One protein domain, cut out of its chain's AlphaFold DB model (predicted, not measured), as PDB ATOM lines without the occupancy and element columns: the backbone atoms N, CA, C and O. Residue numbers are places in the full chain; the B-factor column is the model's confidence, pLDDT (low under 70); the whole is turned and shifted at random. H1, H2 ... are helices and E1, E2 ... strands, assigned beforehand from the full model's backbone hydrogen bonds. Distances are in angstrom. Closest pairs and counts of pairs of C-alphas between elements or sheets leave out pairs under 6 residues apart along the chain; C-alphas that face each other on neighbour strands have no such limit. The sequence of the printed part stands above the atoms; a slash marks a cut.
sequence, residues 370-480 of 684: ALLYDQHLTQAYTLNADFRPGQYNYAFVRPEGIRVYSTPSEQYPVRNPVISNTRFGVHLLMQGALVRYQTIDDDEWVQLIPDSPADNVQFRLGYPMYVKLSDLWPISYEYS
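This is residues 370 to 480 of the 684 residues of the protein "L,D-transpeptidase family protein" of Anaerolineae bacterium (UniProt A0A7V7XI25). A five-stranded antiparallel sheet, strongly twisted and curled, is partly rolled into a small open barrel, with the tight link of residues 469 to 471 joining its two edge strands, E4 and E5. The long stretch of residues 398 to 433 and the short helix H2 lie toward the E4 side, while the helices H1 and H3 lie toward the E5 side. The printed part has 111 residues, with three named helices and five named strands in the order H1 E1 E2 E3 H2 E4 E5 H3, and the sheet's order is E4 E3 E2 E1 E5. The class is mixed, helices and strands, with 45 residues in named elements, under half of those printed. The whole is compact and rounded, with a radius of gyration of the C-alphas of 13.9 A and spans of 35 by 33 by 30 A.

In the sheet, E2 is the longest strand, residues 434 to 440, 18.7 A from first to last C-alpha, beginning at (86.009, 147.813, 171.930). E1 is residues 393 to 397, 13.0 A, and E3 is residues 445 to 449, 12.9 A. E4 is residues 465 to 468, 10.6 A, and E5 is residues 472 to 475, 9.4 A. H1, residues 370 to 380, is 14.9 A long and begins at C-alpha 370, (70.319, 148.761, 175.395). H2 is residues 457 to 461, and H3 is residues 477 to 480, ending at (91.925, 158.119, 171.153).

E1, E2 and E3 form a meander, each strand the antiparallel neighbour of the one before; E1 and E2 are a hairpin, as are E2 and E3. N 395 and O 435 of E1 and E2 are 2.9 A apart, and N 447 and O 438 of E3 and E2 are 2.8 A apart, both within hydrogen-bond range. E4 is antiparallel to E3, with N 446 and O 467 at 2.9 A, and E5 to E1, with N 473 and O 396 at 2.7 A. E4 and E5 meet only through their link. H1 only grazes the sheet, with residues 374 to 380; its closest C-alphas to E5 are those of Leu 377 and Trp 473, 7.7 A apart. H2, with residues 457 to 458, and H3, with residues 477 to 480, only graze it too, each only just on the sheet with 5 pairs of C-alphas within 10 A. In H1 and H2 every O i to N i+4 pair is within hydrogen-bond range; H3 is too short for such a pair.

The C-alphas farthest apart, those of Pro 389 and Arg 423, are 38.9 A apart. The printed part has no cut. The links H1 to E1 and E1 to E2 are long, with 12 and 36 residues; within the second, residues 404 to 405 pair with 413 to 414 and residues 418 to 419 with 426 to 427, both antiparallel. The mean pLDDT of the printed part is 72.8, and 44 residues are under 70, among them residues 415 to 428 and 451 to 462.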
ATOM      1  N   ALA A 370      69.862 148.343 176.720       59.06
ATOM      2  CA  ALA A 370      70.319 148.761 175.395       59.06
ATOM      3  C   ALA A 370      70.123 150.275 175.222       59.06
ATOM      4  O   ALA A 370      70.992 150.950 174.682       59.06
ATOM      5  N   LEU A 371      69.029 150.814 175.773       63.62
ATOM      6  CA  LEU A 371      68.745 152.244 175.783       63.62
ATOM      7  C   LEU A 371      69.722 153.026 176.675       63.62
ATOM      8  O   LEU A 371      70.223 154.051 176.243       63.62
ATOM      9  N   LEU A 372      70.021 152.554 177.887       65.56
ATOM     10  CA  LEU A 372      70.975 153.163 178.823       65.56
ATOM     11  C   LEU A 372      72.400 153.074 178.283       65.56
ATOM     12  O   LEU A 372      73.174 154.005 178.466       65.56
ATOM     13  N   TYR A 373      72.740 151.987 177.595       69.44
ATOM     14  CA  TYR A 373      74.032 151.818 176.949       69.44
ATOM     15  C   TYR A 373      74.167 152.729 175.728       69.44
ATOM     16  O   TYR A 373      75.152 153.450 175.630       69.44
ATOM     17  N   ASP A 374      73.162 152.798 174.852       71.12
ATOM     18  CA  ASP A 374      73.145 153.764 173.748       71.12
ATOM     19  C   ASP A 374      73.112 155.214 174.270       71.12
ATOM     20  O   ASP A 374      73.775 156.081 173.707       71.12
ATOM     21  N   GLN A 375      72.406 155.503 175.369       73.50
ATOM     22  CA  GLN A 375      72.438 156.808 176.043       73.50
ATOM     23  C   GLN A 375      73.829 157.109 176.602       73.50
ATOM     24  O   GLN A 375      74.327 158.214 176.402       73.50
ATOM     25  N   HIS A 376      74.469 156.141 177.260       74.44
ATOM     26  CA  HIS A 376      75.838 156.257 177.751       74.44
ATOM     27  C   HIS A 376      76.799 156.536 176.596       74.44
ATOM     28  O   HIS A 376      77.574 157.486 176.665       74.44
ATOM     29  N   LEU A 377      76.703 155.771 175.508       74.94
ATOM     30  CA  LEU A 377      77.502 155.978 174.309       74.94
ATOM     31  C   LEU A 377      77.251 157.358 173.699       74.94
ATOM     32  O   LEU A 377      78.205 158.054 173.381       74.94
ATOM     33  N   THR A 378      75.994 157.800 173.622       77.62
ATOM     34  CA  THR A 378      75.621 159.130 173.115       77.62
ATOM     35  C   THR A 378      76.196 160.255 173.978       77.62
ATOM     36  O   THR A 378      76.650 161.271 173.453       77.62
ATOM     37  N   GLN A 379      76.175 160.092 175.304       75.94
ATOM     38  CA  GLN A 379      76.702 161.073 176.252       75.94
ATOM     39  C   GLN A 379      78.235 161.108 176.251       75.94
ATOM     40  O   GLN A 379      78.825 162.188 176.297       75.94
ATOM     41  N   ALA A 380      78.881 159.943 176.210       72.75
ATOM     42  CA  ALA A 380      80.332 159.824 176.278       72.75
ATOM     43  C   ALA A 380      81.000 160.126 174.925       72.75
ATOM     44  O   ALA A 380      81.999 160.847 174.887       72.75
ATOM     45  N   TYR A 381      80.419 159.651 173.821       74.50
ATOM     46  CA  TYR A 381      80.989 159.659 172.472       74.50
ATOM     47  C   TYR A 381      79.999 160.280 171.479       74.50
ATOM     48  O   TYR A 381      79.115 159.612 170.944       74.50
ATOM     49  N   THR A 382      80.145 161.575 171.202       67.25
ATOM     50  CA  THR A 382      79.275 162.251 170.229       67.25
ATOM     51  C   THR A 382      79.467 161.656 168.829       67.25
ATOM     52  O   THR A 382      80.593 161.492 168.366       67.25
ATOM     53  N   LEU A 383      78.354 161.362 168.144       58.81
ATOM     54  CA  LEU A 383      78.247 160.657 166.849       58.81
ATOM     55  C   LEU A 383      78.857 161.380 165.625       58.81
ATOM     56  O   LEU A 383      78.529 161.052 164.491       58.81
ATOM     57  N   ASN A 384      79.764 162.334 165.826       55.78
ATOM     58  CA  ASN A 384      80.522 162.978 164.753       55.78
ATOM     59  C   ASN A 384      81.938 162.397 164.696       55.78
ATOM     60  O   ASN A 384      82.928 163.114 164.846       55.78
ATOM     61  N   ALA A 385      82.045 161.075 164.548       57.62
ATOM     62  CA  ALA A 385      83.336 160.458 164.303       57.62
ATOM     63  C   ALA A 385      83.772 160.791 162.871       57.62
ATOM     64  O   ALA A 385      83.201 160.279 161.912       57.62
ATOM     65  N   ASP A 386      84.780 161.651 162.726       63.69
ATOM     66  CA  ASP A 386      85.515 161.797 161.471       63.69
ATOM     67  C   ASP A 386      86.196 160.457 161.158       63.69
ATOM     68  O   ASP A 386      87.295 160.168 161.644       63.69
ATOM     69  N   PHE A 387      85.522 159.607 160.383       69.00
ATOM     70  CA  PHE A 387      86.129 158.400 159.838       69.00
ATOM     71  C   PHE A 387      87.262 158.807 158.909       69.00
ATOM     72  O   PHE A 387      87.139 159.747 158.119       69.00
ATOM     73  N   ARG A 388      88.371 158.073 158.973       68.88
ATOM     74  CA  ARG A 388      89.481 158.258 158.039       68.88
ATOM     75  C   ARG A 388      89.521 157.072 157.079       68.88
ATOM     76  O   ARG A 388      89.974 155.993 157.475       68.88
ATOM     77  N   PRO A 389      89.038 157.236 155.831       66.12
ATOM     78  CA  PRO A 389      89.097 156.183 154.824       66.12
ATOM     79  C   PRO A 389      90.527 155.668 154.647       66.12
ATOM     80  O   PRO A 389      91.476 156.448 154.572       66.12
ATOM     81  N   GLY A 390      90.690 154.345 154.597       68.19
ATOM     82  CA  GLY A 390      92.002 153.704 154.447       68.19
ATOM     83  C   GLY A 390      92.864 153.661 155.715       68.19
ATOM     84  O   GLY A 390      94.003 153.199 155.643       68.19
ATOM     85  N   GLN A 391      92.343 154.100 156.865       75.62
ATOM     86  CA  GLN A 391      92.993 153.961 158.169       75.62
ATOM     87  C   GLN A 391      92.236 152.988 159.079       75.62
ATOM     88  O   GLN A 391      91.105 152.582 158.804       75.62
ATOM     89  N   TYR A 392      92.882 152.600 160.177       80.25
ATOM     90  CA  TYR A 392      92.241 151.818 161.224       80.25
ATOM     91  C   TYR A 392      91.391 152.717 162.121       80.25
ATOM     92  O   TYR A 392      91.858 153.755 162.585       80.25
ATOM     93  N   ASN A 393      90.164 152.284 162.392       82.25
ATOM     94  CA  ASN A 393      89.198 152.979 163.235       82.25
ATOM     95  C   ASN A 393      88.848 152.116 164.456       82.25
ATOM     96  O   ASN A 393      89.139 150.918 164.478       82.25
ATOM     97  N   TYR A 394      88.208 152.718 165.459       82.69
ATOM     98  CA  TYR A 394      87.748 152.025 166.663       82.69
ATOM     99  C   TYR A 394      86.254 152.219 166.870       82.69
ATOM    100  O   TYR A 394      85.706 153.260 166.512       82.69
ATOM    101  N   ALA A 395      85.590 151.212 167.423       85.00
ATOM    102  CA  ALA A 395      84.183 151.286 167.778       85.00
ATOM    103  C   ALA A 395      83.854 150.395 168.969       85.00
ATOM    104  O   ALA A 395      84.508 149.377 169.182       85.00
ATOM    105  N   PHE A 396      82.788 150.726 169.690       85.50
ATOM    106  CA  PHE A 396      82.157 149.773 170.595       85.50
ATOM    107  C   PHE A 396      81.124 148.926 169.864       85.50
ATOM    108  O   PHE A 396      80.431 149.407 168.975       85.50
ATOM    109  N   VAL A 397      80.973 147.671 170.258       84.38
ATOM    110  CA  VAL A 397      79.854 146.833 169.814       84.38
ATOM    111  C   VAL A 397      78.565 147.297 170.508       84.38
ATOM    112  O   VAL A 397      78.527 147.385 171.738       84.38
ATOM    113  N   ARG A 398      77.511 147.585 169.730       78.62
ATOM    114  CA  ARG A 398      76.232 148.130 170.225       78.62
ATOM    115  C   ARG A 398      75.288 147.075 170.803       78.62
ATOM    116  O   ARG A 398      74.873 147.249 171.948       78.62
ATOM    117  N   PRO A 399      74.911 146.006 170.075       69.75
ATOM    118  CA  PRO A 399      73.992 145.012 170.610       69.75
ATOM    119  C   PRO A 399      74.723 143.896 171.361       69.75
ATOM    120  O   PRO A 399      75.870 143.550 171.063       69.75
ATOM    121  N   GLU A 400      74.017 143.252 172.289       61.88
ATOM    122  CA  GLU A 400      74.418 141.922 172.739       61.88
ATOM    123  C   GLU A 400      74.232 140.915 171.593       61.88
ATOM    124  O   GLU A 400      73.209 140.907 170.911       61.88
ATOM    125  N   GLY A 401      75.258 140.090 171.352       63.16
ATOM    126  CA  GLY A 401      75.229 139.044 170.327       63.16
ATOM    127  C   GLY A 401      75.238 139.527 168.881       63.16
ATOM    128  O   GLY A 401      74.459 139.054 168.052       63.16
ATOM    129  N   ILE A 402      76.183 140.414 168.573       73.31
ATOM    130  CA  ILE A 402      76.540 140.797 167.206       73.31
ATOM    131  C   ILE A 402      76.729 139.573 166.291       73.31
ATOM    132  O   ILE A 402      77.340 138.566 166.682       73.31
ATOM    133  N   ARG A 403      76.203 139.672 165.064       79.50
ATOM    134  CA  ARG A 403      76.404 138.672 164.010       79.50
ATOM    135  C   ARG A 403      77.746 138.915 163.336       79.50
ATOM    136  O   ARG A 403      78.077 140.044 162.990       79.50
ATOM    137  N   VAL A 404      78.503 137.843 163.143       81.12
ATOM    138  CA  VAL A 404      79.818 137.884 162.498       81.12
ATOM    139  C   VAL A 404      79.727 137.154 161.172       81.12
ATOM    140  O   VAL A 404      78.952 136.210 161.029       81.12
ATOM    141  N   TYR A 405      80.517 137.581 160.198       86.38
ATOM    142  CA  TYR A 405      80.516 137.043 158.846       86.38
ATOM    143  C   TYR A 405      81.950 136.734 158.407       86.38
ATOM    144  O   TYR A 405      82.895 137.386 158.853       86.38
ATOM    145  N   SER A 406      82.133 135.717 157.562       84.75
ATOM    146  CA  SER A 406      83.452 135.363 156.989       84.75
ATOM    147  C   SER A 406      83.773 136.108 155.693       84.75
ATOM    148  O   SER A 406      84.887 136.018 155.178       84.75
ATOM    149  N   THR A 407      82.795 136.842 155.167       88.69
ATOM    150  CA  THR A 407      82.887 137.749 154.016       88.69
ATOM    151  C   THR A 407      81.972 138.953 154.289       88.69
ATOM    152  O   THR A 407      81.103 138.830 155.156       88.69
ATOM    153  N   PRO A 408      82.118 140.095 153.594       91.44
ATOM    154  CA  PRO A 408      81.204 141.239 153.718       91.44
ATOM    155  C   PRO A 408      79.851 140.939 153.040       91.44
ATOM    156  O   PRO A 408      79.486 141.513 152.021       91.44
ATOM    157  N   SER A 409      79.140 139.930 153.543       88.38
ATOM    158  CA  SER A 409      77.875 139.452 152.995       88.38
ATOM    159  C   SER A 409      77.084 138.696 154.050       88.38
ATOM    160  O   SER A 409      77.605 137.809 154.731       88.38
ATOM    161  N   GLU A 410      75.780 138.971 154.114       84.94
ATOM    162  CA  GLU A 410      74.873 138.283 155.033       84.94
ATOM    163  C   GLU A 410      74.713 136.785 154.742       84.94
ATOM    164  O   GLU A 410      74.242 136.041 155.600       84.94
ATOM    165  N   GLN A 411      75.113 136.324 153.554       85.25
ATOM    166  CA  GLN A 411      74.970 134.927 153.132       85.25
ATOM    167  C   GLN A 411      75.932 133.970 153.845       85.25
ATOM    168  O   GLN A 411      75.731 132.756 153.802       85.25
ATOM    169  N   TYR A 412      76.978 134.497 154.486       79.75
ATOM    170  CA  TYR A 412      78.033 133.700 155.109       79.75
ATOM    171  C   TYR A 412      78.218 134.058 156.587       79.75
ATOM    172  O   TYR A 412      79.318 134.464 156.987       79.75
ATOM    173  N   PRO A 413      77.161 133.923 157.415       80.69
ATOM    174  CA  PRO A 413      77.295 134.130 158.842       80.69
ATOM    175  C   PRO A 413      78.253 133.083 159.409       80.69
ATOM    176  O   PRO A 413      78.245 131.908 159.031       80.69
ATOM    177  N   VAL A 414      79.090 133.524 160.332       73.12
ATOM    178  CA  VAL A 414      79.926 132.667 161.157       73.12
ATOM    179  C   VAL A 414      79.551 132.869 162.608       73.12
ATOM    180  O   VAL A 414      79.166 133.956 163.046       73.12
ATOM    181  N   ARG A 415      79.663 131.787 163.369       64.75
ATOM    182  CA  ARG A 415      79.366 131.809 164.792       64.75
ATOM    183  C   ARG A 415      80.298 132.805 165.479       64.75
ATOM    184  O   ARG A 415      81.514 132.652 165.381       64.75
ATOM    185  N   ASN A 416      79.731 133.771 166.205       66.44
ATOM    186  CA  ASN A 416      80.494 134.592 167.140       66.44
ATOM    187  C   ASN A 416      81.142 133.636 168.162       66.44
ATOM    188  O   ASN A 416      80.407 132.948 168.878       66.44
ATOM    189  N   PRO A 417      82.478 133.480 168.165       62.41
ATOM    190  CA  PRO A 417      83.126 132.403 168.900       62.41
ATOM    191  C   PRO A 417      82.776 132.462 170.386       62.41
ATOM    192  O   PRO A 417      82.953 133.496 171.026       62.41
ATOM    193  N   VAL A 418      82.279 131.351 170.931       54.91
ATOM    194  CA  VAL A 418      81.894 131.251 172.341       54.91
ATOM    195  C   VAL A 418      83.055 130.686 173.141       54.91
ATOM    196  O   VAL A 418      83.599 129.628 172.830       54.91
ATOM    197  N   ILE A 419      83.413 131.383 174.210       52.69
ATOM    198  CA  ILE A 419      84.413 130.939 175.167       52.69
ATOM    199  C   ILE A 419      83.735 130.040 176.206       52.69
ATOM    200  O   ILE A 419      83.045 130.513 177.117       52.69
ATOM    201  N   SER A 420      84.012 128.740 176.116       42.38
ATOM    202  CA  SER A 420      83.431 127.658 176.928       42.38
ATOM    203  C   SER A 420      83.785 127.672 178.427       42.38
ATOM    204  O   SER A 420      83.301 126.827 179.169       42.38
ATOM    205  N   ASN A 421      84.635 128.595 178.898       40.59
ATOM    206  CA  ASN A 421      85.141 128.627 180.284       40.59
ATOM    207  C   ASN A 421      84.625 129.799 181.134       40.59
ATOM    208  O   ASN A 421      85.073 129.987 182.265       40.59
ATOM    209  N   THR A 422      83.685 130.593 180.625       41.34
ATOM    210  CA  THR A 422      83.086 131.713 181.372       41.34
ATOM    211  C   THR A 422      81.730 131.319 181.957       41.34
ATOM    212  O   THR A 422      81.097 130.369 181.502       41.34
ATOM    213  N   ARG A 423      81.261 132.052 182.979       37.88
ATOM    214  CA  ARG A 423      79.982 131.789 183.674       37.88
ATOM    215  C   ARG A 423      78.767 131.726 182.731       37.88
ATOM    216  O   ARG A 423      77.796 131.070 183.090       37.88
ATOM    217  N   PHE A 424      78.844 132.361 181.560       39.44
ATOM    218  CA  PHE A 424      77.727 132.552 180.629       39.44
ATOM    219  C   PHE A 424      77.932 131.937 179.237       39.44
ATOM    220  O   PHE A 424      77.002 131.957 178.444       39.44
ATOM    221  N   GLY A 425      79.114 131.396 178.913       44.44
ATOM    222  CA  GLY A 425      79.462 131.160 177.507       44.44
ATOM    223  C   GLY A 425      79.594 132.502 176.782       44.44
ATOM    224  O   GLY A 425      78.724 132.930 176.035       44.44
ATOM    225  N   VAL A 426      80.671 133.220 177.074       51.72
ATOM    226  CA  VAL A 426      80.880 134.587 176.607       51.72
ATOM    227  C   VAL A 426      81.344 134.587 175.156       51.72
ATOM    228  O   VAL A 426      82.338 133.951 174.806       51.72
ATOM    229  N   HIS A 427      80.615 135.321 174.324       57.16
ATOM    230  CA  HIS A 427      80.984 135.590 172.943       57.16
ATOM    231  C   HIS A 427      82.264 136.433 172.887       57.16
ATOM    232  O   HIS A 427      82.472 137.310 173.724       57.16
ATOM    233  N   LEU A 428      83.109 136.197 171.885       64.75
ATOM    234  CA  LEU A 428      84.312 136.993 171.643       64.75
ATOM    235  C   LEU A 428      83.976 138.483 171.466       64.75
ATOM    236  O   LEU A 428      84.685 139.343 171.989       64.75
ATOM    237  N   LEU A 429      82.883 138.768 170.751       71.81
ATOM    238  CA  LEU A 429      82.345 140.112 170.559       71.81
ATOM    239  C   LEU A 429      81.055 140.267 171.376       71.81
ATOM    240  O   LEU A 429      80.026 139.678 171.034       71.81
ATOM    241  N   MET A 430      81.123 141.042 172.457       71.88
ATOM    242  CA  MET A 430      79.995 141.380 173.335       71.88
ATOM    243  C   MET A 430      79.627 142.855 173.195       71.88
ATOM    244  O   MET A 430      80.484 143.641 172.805       71.88
ATOM    245  N   GLN A 431      78.420 143.247 173.618       73.00
ATOM    246  CA  GLN A 431      78.099 144.659 173.855       73.00
ATOM    247  C   GLN A 431      79.176 145.303 174.742       73.00
ATOM    248  O   GLN A 431      79.634 144.693 175.710       73.00
ATOM    249  N   GLY A 432      79.624 146.510 174.399       74.06
ATOM    250  CA  GLY A 432      80.691 147.178 175.148       74.06
ATOM    251  C   GLY A 432      82.108 146.744 174.797       74.06
ATOM    252  O   GLY A 432      83.052 147.423 175.202       74.06
ATOM    253  N   ALA A 433      82.295 145.668 174.028       77.75
ATOM    254  CA  ALA A 433      83.618 145.316 173.537       77.75
ATOM    255  C   ALA A 433      84.112 146.404 172.575       77.75
ATOM    256  O   ALA A 433      83.422 146.765 171.620       77.75
ATOM    257  N   LEU A 434      85.313 146.913 172.836       79.81
ATOM    258  CA  LEU A 434      86.009 147.813 171.930       79.81
ATOM    259  C   LEU A 434      86.642 146.976 170.816       79.81
ATOM    260  O   LEU A 434      87.288 145.965 171.086       79.81
ATOM    261  N   VAL A 435      86.434 147.368 169.564       80.75
ATOM    262  CA  VAL A 435      86.978 146.696 168.384       80.75
ATOM    263  C   VAL A 435      87.723 147.688 167.505       80.75
ATOM    264  O   VAL A 435      87.294 148.830 167.335       80.75
ATOM    265  N   ARG A 436      88.833 147.238 166.918       82.25
ATOM    266  CA  ARG A 436      89.505 147.932 165.820       82.25
ATOM    267  C   ARG A 436      88.960 147.394 164.502       82.25
ATOM    268  O   ARG A 436      88.788 146.182 164.352       82.25
ATOM    269  N   TYR A 437      88.696 148.271 163.546       85.62
ATOM    270  CA  TYR A 437      88.134 147.877 162.261       85.62
ATOM    271  C   TYR A 437      88.640 148.729 161.096       85.62
ATOM    272  O   TYR A 437      89.218 149.802 161.275       85.62
ATOM    273  N   GLN A 438      88.406 148.225 159.889       87.75
ATOM    274  CA  GLN A 438      88.575 148.929 158.624       87.75
ATOM    275  C   GLN A 438      87.262 148.833 157.837       87.75
ATOM    276  O   GLN A 438      86.667 147.756 157.794       87.75
ATOM    277  N   THR A 439      86.794 149.937 157.250       87.81
ATOM    278  CA  THR A 439      85.572 149.931 156.430       87.81
ATOM    279  C   THR A 439      85.809 149.247 155.085       87.81
ATOM    280  O   THR A 439      86.921 149.262 154.548       87.81
ATOM    281  N   ILE A 440      84.764 148.597 154.576       86.19
ATOM    282  CA  ILE A 440      84.732 147.865 153.309       86.19
ATOM    283  C   ILE A 440      83.418 148.201 152.608       86.19
ATOM    284  O   ILE A 440      82.378 148.179 153.257       86.19
ATOM    285  N   ASP A 441      83.491 148.477 151.304       67.44
ATOM    286  CA  ASP A 441      82.354 148.683 150.394       67.44
ATOM    287  C   ASP A 441      81.300 149.698 150.897       67.44
ATOM    288  O   ASP A 441      80.368 149.349 151.618       67.44
ATOM    289  N   ASP A 442      81.443 150.969 150.493       68.81
ATOM    290  CA  ASP A 442      80.495 152.071 150.768       68.81
ATOM    291  C   ASP A 442      80.079 152.225 152.253       68.81
ATOM    292  O   ASP A 442      78.984 152.689 152.565       68.81
ATOM    293  N   ASP A 443      80.977 151.848 153.173       70.06
ATOM    294  CA  ASP A 443      80.831 151.945 154.632       70.06
ATOM    295  C   ASP A 443      79.672 151.119 155.242       70.06
ATOM    296  O   ASP A 443      79.327 151.307 156.409       70.06
ATOM    297  N   GLU A 444      79.090 150.149 154.522       86.94
ATOM    298  CA  GLU A 444      78.106 149.227 155.122       86.94
ATOM    299  C   GLU A 444      78.796 148.176 156.006       86.94
ATOM    300  O   GLU A 444      78.328 147.844 157.104       86.94
ATOM    301  N   TRP A 445      79.925 147.651 155.530       90.50
ATOM    302  CA  TRP A 445      80.643 146.552 156.158       90.50
ATOM    303  C   TRP A 445      81.943 147.020 156.783       90.50
ATOM    304  O   TRP A 445      82.615 147.935 156.306       90.50
ATOM    305  N   VAL A 446      82.348 146.330 157.844       90.56
ATOM    306  CA  VAL A 446      83.682 146.505 158.398       90.56
ATOM    307  C   VAL A 446      84.368 145.173 158.609       90.56
ATOM    308  O   VAL A 446      83.753 144.191 159.023       90.56
ATOM    309  N   GLN A 447      85.671 145.152 158.361       89.56
ATOM    310  CA  GLN A 447      86.545 144.063 158.756       89.56
ATOM    311  C   GLN A 447      87.143 144.369 160.124       89.56
ATOM    312  O   GLN A 447      87.752 145.421 160.318       89.56
ATOM    313  N   LEU A 448      87.027 143.429 161.056       86.50
ATOM    314  CA  LEU A 448      87.660 143.536 162.364       86.50
ATOM    315  C   LEU A 448      89.151 143.226 162.248       86.50
ATOM    316  O   LEU A 448      89.548 142.177 161.730       86.50
ATOM    317  N   ILE A 449      89.973 144.138 162.756       82.19
ATOM    318  CA  ILE A 449      91.431 144.080 162.697       82.19
ATOM    319  C   ILE A 449      91.967 143.827 164.112       82.19
ATOM    320  O   ILE A 449      91.562 144.523 165.038       82.19
ATOM    321  N   PRO A 450      92.876 142.862 164.326       73.81
ATOM    322  CA  PRO A 450      93.511 142.680 165.620       73.81
ATOM    323  C   PRO A 450      94.348 143.904 165.978       73.81
ATOM    324  O   PRO A 450      95.003 144.507 165.124       73.81
ATOM    325  N   ASP A 451      94.365 144.252 167.259       67.69
ATOM    326  CA  ASP A 451      95.197 145.352 167.730       67.69
ATOM    327  C   ASP A 451      96.690 144.987 167.604       67.69
ATOM    328  O   ASP A 451      97.489 145.785 167.118       67.69
ATOM    329  N   SER A 452      97.064 143.749 167.926       67.00
ATOM    330  CA  SER A 452      98.444 143.266 167.827       67.00
ATOM    331  C   SER A 452      98.571 142.112 166.828       67.00
ATOM    332  O   SER A 452      97.728 141.220 166.837       67.00
ATOM    333  N   PRO A 453      99.658 142.019 166.036       62.84
ATOM    334  CA  PRO A 453      99.977 140.810 165.271       62.84
ATOM    335  C   PRO A 453     100.181 139.560 166.147       62.84
ATOM    336  O   PRO A 453     100.090 138.439 165.653       62.84
ATOM    337  N   ALA A 454     100.480 139.744 167.440       59.75
ATOM    338  CA  ALA A 454     100.549 138.659 168.420       59.75
ATOM    339  C   ALA A 454      99.161 138.231 168.930       59.75
ATOM    340  O   ALA A 454      99.038 137.175 169.556       59.75
ATOM    341  N   ASP A 455      98.123 139.030 168.669       60.16
ATOM    342  CA  ASP A 455      96.744 138.642 168.913       60.16
ATOM    343  C   ASP A 455      96.337 137.602 167.858       60.16
ATOM    344  O   ASP A 455      96.199 137.872 166.665       60.16
ATOM    345  N   ASN A 456      96.230 136.354 168.302       57.31
ATOM    346  CA  ASN A 456      96.070 135.199 167.427       57.31
ATOM    347  C   ASN A 456      94.605 134.891 167.095       57.31
ATOM    348  O   ASN A 456      94.342 133.831 166.530       57.31
ATOM    349  N   VAL A 457      93.662 135.782 167.422       59.97
ATOM    350  CA  VAL A 457      92.229 135.586 167.160       59.97
ATOM    351  C   VAL A 457      91.970 135.251 165.688       59.97
ATOM    352  O   VAL A 457      91.415 134.195 165.402       59.97
ATOM    353  N   GLN A 458      92.443 136.064 164.734       62.00
ATOM    354  CA  GLN A 458      92.239 135.777 163.301       62.00
ATOM    355  C   GLN A 458      92.925 134.475 162.855       62.00
ATOM    356  O   GLN A 458      92.344 133.688 162.111       62.00
ATOM    357  N   PHE A 459      94.141 134.211 163.349       57.91
ATOM    358  CA  PHE A 459      94.871 132.975 163.045       57.91
ATOM    359  C   PHE A 459      94.130 131.724 163.551       57.91
ATOM    360  O   PHE A 459      94.114 130.704 162.871       57.91
ATOM    361  N   ARG A 460      93.495 131.798 164.726       60.50
ATOM    362  CA  ARG A 460      92.724 130.693 165.319       60.50
ATOM    363  C   ARG A 460      91.393 130.460 164.630       60.50
ATOM    364  O   ARG A 460      90.979 129.312 164.504       60.50
ATOM    365  N   LEU A 461      90.726 131.534 164.220       62.03
ATOM    366  CA  LEU A 461      89.461 131.428 163.501       62.03
ATOM    367  C   LEU A 461      89.673 130.915 162.077       62.03
ATOM    368  O   LEU A 461      88.803 130.238 161.542       62.03
ATOM    369  N   GLY A 462      90.845 131.165 161.484       67.50
ATOM    370  CA  GLY A 462      91.174 130.704 160.135       67.50
ATOM    371  C   GLY A 462      90.454 131.487 159.034       67.50
ATOM    372  O   GLY A 462      90.499 131.086 157.874       67.50
ATOM    373  N   TYR A 463      89.800 132.597 159.382       74.38
ATOM    374  CA  TYR A 463      89.133 133.506 158.455       74.38
ATOM    375  C   TYR A 463      89.136 134.951 158.993       74.38
ATOM    376  O   TYR A 463      89.180 135.157 160.210       74.38
ATOM    377  N   PRO A 464      89.074 135.969 158.111       83.19
ATOM    378  CA  PRO A 464      88.802 137.346 158.514       83.19
ATOM    379  C   PRO A 464      87.365 137.490 159.030       83.19
ATOM    380  O   PRO A 464      86.450 136.864 158.499       83.19
ATOM    381  N   MET A 465      87.166 138.326 160.048       85.06
ATOM    382  CA  MET A 465      85.844 138.602 160.610       85.06
ATOM    383  C   MET A 465      85.288 139.910 160.063       85.06
ATOM    384  O   MET A 465      85.970 140.935 160.116       85.06
ATOM    385  N   TYR A 466      84.039 139.869 159.616       89.62
ATOM    386  CA  TYR A 466      83.286 141.028 159.159       89.62
ATOM    387  C   TYR A 466      82.036 141.209 160.016       89.62
ATOM    388  O   TYR A 466      81.434 140.228 160.455       89.62
ATOM    389  N   VAL A 467      81.647 142.457 160.249       90.25
ATOM    390  CA  VAL A 467      80.383 142.836 160.900       90.25
ATOM    391  C   VAL A 467      79.786 144.036 160.168       90.25
ATOM    392  O   VAL A 467      80.485 144.699 159.394       90.25
ATOM    393  N   LYS A 468      78.506 144.331 160.400       90.88
ATOM    394  CA  LYS A 468      77.902 145.556 159.872       90.88
ATOM    395  C   LYS A 468      78.363 146.768 160.664       90.88
ATOM    396  O   LYS A 468      78.421 146.712 161.893       90.88
ATOM    397  N   LEU A 469      78.608 147.886 159.981       88.50
ATOM    398  CA  LEU A 469      78.919 149.148 160.654       88.50
ATOM    399  C   LEU A 469      77.779 149.582 161.591       88.50
ATOM    400  O   LEU A 469      78.039 150.141 162.650       88.50
ATOM    401  N   SER A 470      76.522 149.262 161.253       88.50
ATOM    402  CA  SER A 470      75.345 149.553 162.087       88.50
ATOM    403  C   SER A 470      75.369 148.891 163.467       88.50
ATOM    404  O   SER A 470      74.746 149.400 164.399       88.50
ATOM    405  N   ASP A 471      76.086 147.772 163.602       87.75
ATOM    406  CA  ASP A 471      76.220 147.034 164.861       87.75
ATOM    407  C   ASP A 471      77.336 147.611 165.747       87.75
ATOM    408  O   ASP A 471      77.569 147.142 166.865       87.75
ATOM    409  N   LEU A 472      78.027 148.637 165.253       87.88
ATOM    410  CA  LEU A 472      79.133 149.305 165.906       87.88
ATOM    411  C   LEU A 472      78.785 150.761 166.240       87.88
ATOM    412  O   LEU A 472      77.964 151.404 165.590       87.88
ATOM    413  N   TRP A 473      79.436 151.285 167.274       87.38
ATOM    414  CA  TRP A 473      79.438 152.686 167.671       87.38
ATOM    415  C   TRP A 473      80.836 153.269 167.459       87.38
ATOM    416  O   TRP A 473      81.714 153.072 168.307       87.38
ATOM    417  N   PRO A 474      81.080 153.942 166.328       85.94
ATOM    418  CA  PRO A 474      82.382 154.506 165.997       85.94
ATOM    419  C   PRO A 474      82.876 155.531 167.016       85.94
ATOM    420  O   PRO A 474      82.120 156.361 167.515       85.94
ATOM    421  N   ILE A 475      84.173 155.479 167.298       80.62
ATOM    422  CA  ILE A 475      84.878 156.388 168.199       80.62
ATOM    423  C   ILE A 475      85.751 157.305 167.347       80.62
ATOM    424  O   ILE A 475      86.516 156.836 166.503       80.62
ATOM    425  N   SER A 476      85.652 158.616 167.571       76.50
ATOM    426  CA  SER A 476      86.474 159.577 166.834       76.50
ATOM    427  C   SER A 476      87.948 159.500 167.252       76.50
ATOM    428  O   SER A 476      88.286 159.145 168.383       76.50
ATOM    429  N   TYR A 477      88.841 159.898 166.346       74.00
ATOM    430  CA  TYR A 477      90.282 159.987 166.609       74.00
ATOM    431  C   TYR A 477      90.625 160.867 167.827       74.00
ATOM    432  O   TYR A 477      91.593 160.613 168.540       74.00
ATOM    433  N   GLU A 478      89.836 161.905 168.106       74.38
ATOM    434  CA  GLU A 478      90.050 162.776 169.269       74.38
ATOM    435  C   GLU A 478      89.906 162.009 170.593       74.38
ATOM    436  O   GLU A 478      90.666 162.225 171.544       74.38
ATOM    437  N   TYR A 479      88.970 161.060 170.649       75.75
ATOM    438  CA  TYR A 479      88.772 160.208 171.818       75.75
ATOM    439  C   TYR A 479      89.917 159.216 172.033       75.75
ATOM    440  O   TYR A 479      90.086 158.715 173.141       75.75
ATOM    441  N   SER A 480      90.767 158.998 171.026       72.25
ATOM    442  CA  SER A 480      91.925 158.119 171.153       72.25
ATOM    443  C   SER A 480      93.178 158.811 171.714       72.25
ATOM    444  O   SER A 480      94.167 158.139 172.018       72.25
TER     445      SER A 480